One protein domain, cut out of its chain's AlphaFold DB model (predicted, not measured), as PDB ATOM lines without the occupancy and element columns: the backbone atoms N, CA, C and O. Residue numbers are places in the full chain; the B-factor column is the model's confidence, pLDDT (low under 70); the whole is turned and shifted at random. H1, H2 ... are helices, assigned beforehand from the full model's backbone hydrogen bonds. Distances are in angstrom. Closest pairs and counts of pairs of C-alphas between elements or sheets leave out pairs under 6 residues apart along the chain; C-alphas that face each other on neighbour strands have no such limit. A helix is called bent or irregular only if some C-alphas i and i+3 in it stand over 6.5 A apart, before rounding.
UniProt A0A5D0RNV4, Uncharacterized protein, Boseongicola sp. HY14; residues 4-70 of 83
ATOM      1  N   ALA A   4      57.084  -3.971  50.481       77.88
ATOM      2  CA  ALA A   4      57.980  -2.993  49.857       77.88
ATOM      3  C   ALA A   4      58.687  -2.068  50.867       77.88
ATOM      4  O   ALA A   4      59.744  -1.512  50.568       77.88
ATOM      5  N   ARG A   5      58.169  -1.951  52.098       76.62
ATOM      6  CA  ARG A   5      58.831  -1.213  53.188       76.62
ATOM      7  C   ARG A   5      60.225  -1.754  53.517       76.62
ATOM      8  O   ARG A   5      61.083  -0.989  53.943       76.62
ATOM      9  N   HIS A   6      60.452  -3.057  53.330       81.62
ATOM     10  CA  HIS A   6      61.766  -3.662  53.536       81.62
ATOM     11  C   HIS A   6      62.754  -3.189  52.461       81.62
ATOM     12  O   HIS A   6      63.859  -2.785  52.797       81.62
ATOM     13  N   ALA A   7      62.326  -3.120  51.195       80.06
ATOM     14  CA  ALA A   7      63.157  -2.631  50.092       80.06
ATOM     15  C   ALA A   7      63.518  -1.139  50.230       80.06
ATOM     16  O   ALA A   7      64.637  -0.748  49.895       80.06
ATOM     17  N   ILE A   8      62.607  -0.324  50.781       83.81
ATOM     18  CA  ILE A   8      62.900   1.068  51.163       83.81
ATOM     19  C   ILE A   8      63.927   1.111  52.302       83.81
ATOM     20  O   ILE A   8      64.891   1.870  52.233       83.81
ATOM     21  N   ALA A   9      63.750   0.292  53.343       82.38
ATOM     22  CA  ALA A   9      64.669   0.243  54.482       82.38
ATOM     23  C   ALA A   9      66.088  -0.210  54.086       82.38
ATOM     24  O   ALA A   9      67.065   0.224  54.695       82.38
ATOM     25  N   GLU A  10      66.202  -1.040  53.050       90.00
ATOM     26  CA  GLU A  10      67.466  -1.488  52.458       90.00
ATOM     27  C   GLU A  10      68.028  -0.518  51.400       90.00
ATOM     28  O   GLU A  10      69.090  -0.780  50.840       90.00
ATOM     29  N   ALA A  11      67.344   0.603  51.132       82.62
ATOM     30  CA  ALA A  11      67.678   1.587  50.094       82.62
ATOM     31  C   ALA A  11      67.784   1.008  48.667       82.62
ATOM     32  O   ALA A  11      68.387   1.618  47.784       82.62
ATOM     33  N   THR A  12      67.166  -0.150  48.426       86.00
ATOM     34  CA  THR A  12      67.081  -0.795  47.106       86.00
ATOM     35  C   THR A  12      65.939  -0.208  46.266       86.00
ATOM     36  O   THR A  12      65.912  -0.383  45.050       86.00
ATOM     37  N   LEU A  13      65.006   0.512  46.901       85.19
ATOM     38  CA  LEU A  13      63.889   1.206  46.260       85.19
ATOM     39  C   LEU A  13      63.678   2.581  46.914       85.19
ATOM     40  O   LEU A  13      63.695   2.673  48.144       85.19
ATOM     41  N   ALA A  14      63.451   3.640  46.135       87.50
ATOM     42  CA  ALA A  14      63.030   4.921  46.692       87.50
ATOM     43  C   ALA A  14      61.505   4.953  46.869       87.50
ATOM     44  O   ALA A  14      60.756   4.333  46.118       87.50
ATOM     45  N   GLU A  15      61.014   5.725  47.839       84.25
ATOM     46  CA  GLU A  15      59.568   5.899  48.044       84.25
ATOM     47  C   GLU A  15      58.885   6.525  46.815       84.25
ATOM     48  O   GLU A  15      57.758   6.173  46.483       84.25
ATOM     49  N   ALA A  16      59.605   7.386  46.087       85.31
ATOM     50  CA  ALA A  16      59.144   7.984  44.835       85.31
ATOM     51  C   ALA A  16      58.956   6.968  43.689       85.31
ATOM     52  O   ALA A  16      58.256   7.276  42.726       85.31
ATOM     53  N   ASP A  17      59.545   5.772  43.796       85.38
ATOM     54  CA  ASP A  17      59.386   4.695  42.813       85.38
ATOM     55  C   ASP A  17      58.096   3.882  43.050       85.38
ATOM     56  O   ASP A  17      57.750   3.009  42.251       85.38
ATOM     57  N   ILE A  18      57.366   4.150  44.143       87.50
ATOM     58  CA  ILE A  18      56.108   3.479  44.484       87.50
ATOM     59  C   ILE A  18      54.931   4.408  44.190       87.50
ATOM     60  O   ILE A  18      54.778   5.467  44.793       87.50
ATOM     61  N   ALA A  19      54.034   3.959  43.312       89.81
ATOM     62  CA  ALA A  19      52.764   4.627  43.049       89.81
ATOM     63  C   ALA A  19      51.595   3.872  43.699       89.81
ATOM     64  O   ALA A  19      51.527   2.640  43.673       89.81
ATOM     65  N   GLU A  20      50.620   4.607  44.240       88.88
ATOM     66  CA  GLU A  20      49.380   4.005  44.731       88.88
ATOM     67  C   GLU A  20      48.539   3.485  43.562       88.88
ATOM     68  O   GLU A  20      48.300   4.213  42.596       88.88
ATOM     69  N   VAL A  21      47.986   2.273  43.673       87.88
ATOM     70  CA  VAL A  21      47.111   1.712  42.625       87.88
ATOM     71  C   VAL A  21      45.910   2.618  42.321       87.88
ATOM     72  O   VAL A  21      45.527   2.760  41.164       87.88
ATOM     73  N   GLY A  22      45.381   3.319  43.334       86.50
ATOM     74  CA  GLY A  22      44.304   4.296  43.167       86.50
ATOM     75  C   GLY A  22      44.688   5.470  42.261       86.50
ATOM     76  O   GLY A  22      43.870   5.907  41.457       86.50
ATOM     77  N   SER A  23      45.936   5.946  42.321       86.31
ATOM     78  CA  SER A  23      46.428   7.018  41.441       86.31
ATOM     79  C   SER A  23      46.490   6.588  39.974       86.31
ATOM     80  O   SER A  23      46.184   7.390  39.092       86.31
ATOM     81  N   VAL A  24      46.801   5.315  39.711       90.50
ATOM     82  CA  VAL A  24      46.799   4.733  38.363       90.50
ATOM     83  C   VAL A  24      45.366   4.551  37.864       90.50
ATOM     84  O   VAL A  24      45.039   4.978  36.761       90.50
ATOM     85  N   THR A  25      44.479   3.984  38.687       87.69
ATOM     86  CA  THR A  25      43.061   3.803  38.330       87.69
ATOM     87  C   THR A  25      42.352   5.136  38.069       87.69
ATOM     88  O   THR A  25      41.531   5.216  37.159       87.69
ATOM     89  N   ASN A  26      42.699   6.188  38.813       92.25
ATOM     90  CA  ASN A  26      42.120   7.525  38.655       92.25
ATOM     91  C   ASN A  26      42.827   8.386  37.586       92.25
ATOM     92  O   ASN A  26      42.425   9.527  37.371       92.25
ATOM     93  N   GLY A  27      43.879   7.879  36.933       90.44
ATOM     94  CA  GLY A  27      44.605   8.574  35.860       90.44
ATOM     95  C   GLY A  27      45.572   9.678  36.309       90.44
ATOM     96  O   GLY A  27      46.117  10.385  35.466       90.44
ATOM     97  N   ALA A  28      45.811   9.835  37.612       92.69
ATOM     98  CA  ALA A  28      46.800  10.777  38.146       92.69
ATOM     99  C   ALA A  28      48.247  10.286  37.950       92.69
ATOM    100  O   ALA A  28      49.174  11.092  37.914       92.69
ATOM    101  N   HIS A  29      48.435   8.971  37.802       91.75
ATOM    102  CA  HIS A  29      49.705   8.345  37.457       91.75
ATOM    103  C   HIS A  29      49.542   7.515  36.168       91.75
ATOM    104  O   HIS A  29      48.568   6.768  36.062       91.75
ATOM    105  N   PRO A  30      50.472   7.593  35.196       91.50
ATOM    106  CA  PRO A  30      50.336   6.908  33.902       91.50
ATOM    107  C   PRO A  30      50.400   5.375  34.002       91.50
ATOM    108  O   PRO A  30      49.986   4.676  33.081       91.50
ATOM    109  N   GLY A  31      50.901   4.847  35.121       91.31
ATOM    110  CA  GLY A  31      51.120   3.414  35.307       91.31
ATOM    111  C   GLY A  31      52.350   2.938  34.535       91.31
ATOM    112  O   GLY A  31      53.310   3.690  34.391       91.31
ATOM    113  N   ARG A  32      52.327   1.687  34.063       92.81
ATOM    114  CA  ARG A  32      53.406   1.115  33.244       92.81
ATOM    115  C   ARG A  32      53.460   1.811  31.883       92.81
ATOM    116  O   ARG A  32      52.440   1.862  31.196       92.81
ATOM    117  N   THR A  33      54.635   2.282  31.472       93.94
ATOM    118  CA  THR A  33      54.811   3.066  30.235       93.94
ATOM    119  C   THR A  33      55.545   2.320  29.121       93.94
ATOM    120  O   THR A  33      55.404   2.682  27.954       93.94
ATOM    121  N   SER A  34      56.267   1.244  29.449       94.31
ATOM    122  CA  SER A  34      57.026   0.428  28.491       94.31
ATOM    123  C   SER A  34      56.783  -1.077  28.676       94.31
ATOM    124  O   SER A  34      56.287  -1.529  29.708       94.31
ATOM    125  N   ALA A  35      57.119  -1.867  27.654       92.12
ATOM    126  CA  ALA A  35      57.126  -3.329  27.721       92.12
ATOM    127  C   ALA A  35      58.336  -3.893  28.490       92.12
ATOM    128  O   ALA A  35      58.252  -5.009  28.996       92.12
ATOM    129  N   ASP A  36      59.424  -3.124  28.598       93.94
ATOM    130  CA  ASP A  36      60.652  -3.530  29.300       93.94
ATOM    131  C   ASP A  36      60.562  -3.332  30.826       93.94
ATOM    132  O   ASP A  36      61.407  -3.812  31.581       93.94
ATOM    133  N   GLU A  37      59.534  -2.620  31.294       90.25
ATOM    134  CA  GLU A  37      59.298  -2.362  32.712       90.25
ATOM    135  C   GLU A  37      58.673  -3.579  33.405       90.25
ATOM    136  O   GLU A  37      57.614  -4.080  33.012       90.25
ATOM    137  N   VAL A  38      59.285  -4.004  34.511       88.06
ATOM    138  CA  VAL A  38      58.706  -4.996  35.421       88.06
ATOM    139  C   VAL A  38      57.988  -4.267  36.552       88.06
ATOM    140  O   VAL A  38      58.611  -3.556  37.335       88.06
ATOM    141  N   THR A  39      56.673  -4.459  36.657       89.81
ATOM    142  CA  THR A  39      55.838  -3.850  37.703       89.81
ATOM    143  C   THR A  39      55.441  -4.873  38.760       89.81
ATOM    144  O   THR A  39      54.919  -5.936  38.416       89.81
ATOM    145  N   LEU A  40      55.611  -4.528  40.037       87.62
ATOM    146  CA  LEU A  40      55.153  -5.324  41.175       87.62
ATOM    147  C   LEU A  40      53.976  -4.627  41.860       87.62
ATOM    148  O   LEU A  40      54.054  -3.445  42.185       87.62
ATOM    149  N   PHE A  41      52.896  -5.366  42.108       87.19
ATOM    150  CA  PHE A  41      51.795  -4.897  42.943       87.19
ATOM    151  C   PHE A  41      51.954  -5.450  44.363       87.19
ATOM    152  O   PHE A  41      51.827  -6.654  44.575       87.19
ATOM    153  N   ASP A  42      52.223  -4.565  45.323       83.19
ATOM    154  CA  ASP A  42      52.310  -4.892  46.751       83.19
ATOM    155  C   ASP A  42      51.004  -4.506  47.463       83.19
ATOM    156  O   ASP A  42      50.826  -3.395  47.970       83.19
ATOM    157  N   GLY A  43      50.044  -5.431  47.442       77.12
ATOM    158  CA  GLY A  43      48.757  -5.262  48.106       77.12
ATOM    159  C   GLY A  43      48.855  -5.580  49.595       77.12
ATOM    160  O   GLY A  43      49.014  -6.734  49.972       77.12
ATOM    161  N   THR A  44      48.675  -4.581  50.460       72.69
ATOM    162  CA  THR A  44      48.702  -4.778  51.924       72.69
ATOM    163  C   THR A  44      47.363  -5.213  52.534       72.69
ATOM    164  O   THR A  44      47.222  -5.178  53.751       72.69
ATOM    165  N   CYS A  45      46.386  -5.593  51.702       63.28
ATOM    166  CA  CYS A  45      44.984  -5.835  52.068       63.28
ATOM    167  C   CYS A  45      44.357  -4.666  52.854       63.28
ATOM    168  O   CYS A  45      44.420  -4.587  54.078       63.28
ATOM    169  N   VAL A  46      43.706  -3.748  52.139       74.81
ATOM    170  CA  VAL A  46      42.910  -2.672  52.746       74.81
ATOM    171  C   VAL A  46      41.457  -3.126  52.827       74.81
ATOM    172  O   VAL A  46      40.845  -3.369  51.791       74.81
ATOM    173  N   GLY A  47      40.870  -3.161  54.029       73.75
ATOM    174  CA  GLY A  47      39.475  -3.598  54.235       73.75
ATOM    175  C   GLY A  47      38.420  -2.781  53.469       73.75
ATOM    176  O   GLY A  47      37.281  -3.213  53.324       73.75
ATOM    177  N   LEU A  48      38.797  -1.621  52.919       76.69
ATOM    178  CA  LEU A  48      37.974  -0.864  51.976       76.69
ATOM    179  C   LEU A  48      37.648  -1.668  50.705       76.69
ATOM    180  O   LEU A  48      36.543  -1.560  50.182       76.69
ATOM    181  N   GLN A  49      38.591  -2.476  50.214       76.31
ATOM    182  CA  GLN A  49      38.380  -3.325  49.039       76.31
ATOM    183  C   GLN A  49      37.367  -4.431  49.348       76.31
ATOM    184  O   GLN A  49      36.465  -4.675  48.549       76.31
ATOM    185  N   ASP A  50      37.447  -5.015  50.543       81.38
ATOM    186  CA  ASP A  50      36.481  -6.009  51.013       81.38
ATOM    187  C   ASP A  50      35.083  -5.400  51.155       81.38
ATOM    188  O   ASP A  50      34.092  -6.009  50.750       81.38
ATOM    189  N   LEU A  51      34.994  -4.170  51.672       80.94
ATOM    190  CA  LEU A  51      33.727  -3.456  51.802       80.94
ATOM    191  C   LEU A  51      33.103  -3.136  50.437       80.94
ATOM    192  O   LEU A  51      31.899  -3.310  50.272       80.94
ATOM    193  N   ALA A  52      33.903  -2.724  49.451       83.50
ATOM    194  CA  ALA A  52      33.422  -2.471  48.092       83.50
ATOM    195  C   ALA A  52      32.885  -3.749  47.422       83.50
ATOM    196  O   ALA A  52      31.848  -3.715  46.759       83.50
ATOM    197  N   VAL A  53      33.551  -4.892  47.628       84.12
ATOM    198  CA  VAL A  53      33.060  -6.195  47.152       84.12
ATOM    199  C   VAL A  53      31.768  -6.586  47.870       84.12
ATOM    200  O   VAL A  53      30.825  -7.037  47.221       84.12
ATOM    201  N   ALA A  54      31.695  -6.398  49.189       84.56
ATOM    202  CA  ALA A  54      30.501  -6.708  49.967       84.56
ATOM    203  C   ALA A  54      29.291  -5.871  49.526       84.56
ATOM    204  O   ALA A  54      28.212  -6.429  49.336       84.56
ATOM    205  N   ASP A  55      29.472  -4.568  49.302       85.50
ATOM    206  CA  ASP A  55      28.418  -3.678  48.806       85.50
ATOM    207  C   ASP A  55      27.918  -4.109  47.420       85.50
ATOM    208  O   ASP A  55      26.714  -4.263  47.221       85.50
ATOM    209  N   ALA A  56      28.826  -4.439  46.494       83.88
ATOM    210  CA  ALA A  56      28.454  -4.960  45.178       83.88
ATOM    211  C   ALA A  56      27.645  -6.268  45.275       83.88
ATOM    212  O   ALA A  56      26.647  -6.438  44.575       83.88
ATOM    213  N   VAL A  57      28.034  -7.184  46.169       84.44
ATOM    214  CA  VAL A  57      27.298  -8.435  46.416       84.44
ATOM    215  C   VAL A  57      25.909  -8.159  46.992       84.44
ATOM    216  O   VAL A  57      24.936  -8.772  46.550       84.44
ATOM    217  N   VAL A  58      25.792  -7.236  47.949       85.38
ATOM    218  CA  VAL A  58      24.508  -6.847  48.549       85.38
ATOM    219  C   VAL A  58      23.604  -6.182  47.512       85.38
ATOM    220  O   VAL A  58      22.447  -6.583  47.390       85.38
ATOM    221  N   ALA A  59      24.122  -5.242  46.716       81.31
ATOM    222  CA  ALA A  59      23.398  -4.589  45.626       81.31
ATOM    223  C   ALA A  59      22.876  -5.611  44.600       81.31
ATOM    224  O   ALA A  59      21.711  -5.575  44.208       81.31
ATOM    225  N   CYS A  60      23.706  -6.589  44.230       75.62
ATOM    226  CA  CYS A  60      23.305  -7.697  43.367       75.62
ATOM    227  C   CYS A  60      22.240  -8.612  43.993       75.62
ATOM    228  O   CYS A  60      21.425  -9.179  43.271       75.62
ATOM    229  N   ALA A  61      22.245  -8.794  45.314       73.25
ATOM    230  CA  ALA A  61      21.301  -9.671  46.005       73.25
ATOM    231  C   ALA A  61      19.912  -9.039  46.192       73.25
ATOM    232  O   ALA A  61      18.918  -9.766  46.238       73.25
ATOM    233  N   VAL A  62      19.834  -7.709  46.303       77.12
ATOM    234  CA  VAL A  62      18.558  -6.975  46.380       77.12
ATOM    235  C   VAL A  62      17.919  -6.757  45.001       77.12
ATOM    236  O   VAL A  62      16.701  -6.605  44.913       77.12
ATOM    237  N   GLU A  63      18.710  -6.809  43.924       63.72
ATOM    238  CA  GLU A  63      18.236  -6.895  42.538       63.72
ATOM    239  C   GLU A  63      17.614  -8.289  42.264       63.72
ATOM    240  O   GLU A  63      18.287  -9.322  42.371       63.72
ATOM    241  N   PRO A  64      16.327  -8.378  41.879       56.19
ATOM    242  CA  PRO A  64      15.568  -9.636  41.867       56.19
ATOM    243  C   PRO A  64      16.049 -10.684  40.844       56.19
ATOM    244  O   PRO A  64      15.619 -11.837  40.895       56.19
ATOM    245  N   VAL A  65      16.946 -10.324  39.922       54.19
ATOM    246  CA  VAL A  65      17.426 -11.201  38.839       54.19
ATOM    247  C   VAL A  65      18.492 -12.212  39.294       54.19
ATOM    248  O   VAL A  65      18.645 -13.258  38.662       54.19
ATOM    249  N   ILE A  66      19.215 -11.968  40.395       53.62
ATOM    250  CA  ILE A  66      20.455 -12.709  40.723       53.62
ATOM    251  C   ILE A  66      20.284 -13.687  41.896       53.62
ATOM    252  O   ILE A  66      21.129 -14.560  42.109       53.62
ATOM    253  N   SER A  67      19.149 -13.634  42.603       49.38
ATOM    254  CA  SER A  67      18.855 -14.534  43.728       49.38
ATOM    255  C   SER A  67      19.039 -16.047  43.434       49.38
ATOM    256  O   SER A  67      19.448 -16.757  44.355       49.38
ATOM    257  N   PRO A  68      18.865 -16.582  42.199       48.22
ATOM    258  CA  PRO A  68      19.170 -17.990  41.915       48.22
ATOM    259  C   PRO A  68      20.633 -18.269  41.511       48.22
ATOM    260  O   PRO A  68      21.086 -19.410  41.621       48.22
ATOM    261  N   VAL A  69      21.386 -17.273  41.022       52.38
ATOM    262  CA  VAL A  69      22.700 -17.477  40.368       52.38
ATOM    263  C   VAL A  69      23.824 -17.746  41.380       52.38
ATOM    264  O   VAL A  69      24.751 -18.509  41.094       52.38
ATOM    265  N   LEU A  70      23.701 -17.233  42.609       51.25
ATOM    266  CA  LEU A  70      24.676 -17.458  43.685       51.25
ATOM    267  C   LEU A  70      24.691 -18.899  44.240       51.25
ATOM    268  O   LEU A  70      25.544 -19.220  45.062       51.25
TER     269      LEU A  70
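This is residues 4 to 70 of the 83 residues of an uncharacterized protein of Boseongicola sp. HY14 (UniProt A0A5D0RNV4). The printed part is a drawn-out, open chain with three separate helices: the short helix H1 near one end, the short helix H2 in the middle region, and the longer helix H3 reaching out toward the other end like an arm, with residues 63 to 70 as a tail beyond it. Between H2 and H3 a long loop, residues 26 to 46, swings back toward the H1 end before it returns to H3; its residues 33 to 38 stick out, and so do residues 45 to 56, of which 47 to 56 belong to H3. The printed part has 67 residues, with three named helices in the order H1, H2, H3 and no named strand. The class is all helix, though under half of the residues, 27 of 67, are in named elements. The whole is extended, with a radius of gyration of the C-alphas of 17.9 A, and its outline is a rod spanning 53 by 26 by 19 A.

H1 runs from Ala 4 to Ala 9, 8.8 A from first to last C-alpha, and begins at C-alpha 4 at (57.980, -2.993, 49.857). H2 runs from Val 21 to Thr 25, 6.3 A long by the same measure, with C-alpha 21 at (47.111, 1.712, 42.625). H3 runs from Gly 47 to Val 62, 16 residues and 22.6 A, and ends at C-alpha 62 at (18.558, -6.975, 46.380). No helix is bent or irregular.

H1 touches no helix. H1 and H2 are apart, with no C-alpha of the one within 8 A of the other. H2 and H3 are apart by the same test, and so are H1 and H3. There is no hairpin. Residues 47 to 56 of H3 stand free, with no C-alpha 8 or more residues away along the chain within 10 A. In H1, H2 and H3 every O i to N i+4 pair of the backbone is within hydrogen-bond range.

The two C-alphas farthest apart are those of Ala 11 and Pro 64, at 53.9 A, while the C-alphas of Ala 4 and Leu 70, the first and last printed, are 36.8 A apart. The printed part has no cut. Both links are long, with 11 residues between H1 and H2 and 21 between H2 and H3. The mean pLDDT of the printed part is 80.9, and it is under 70 at residue 45 and at residues 63 to 70.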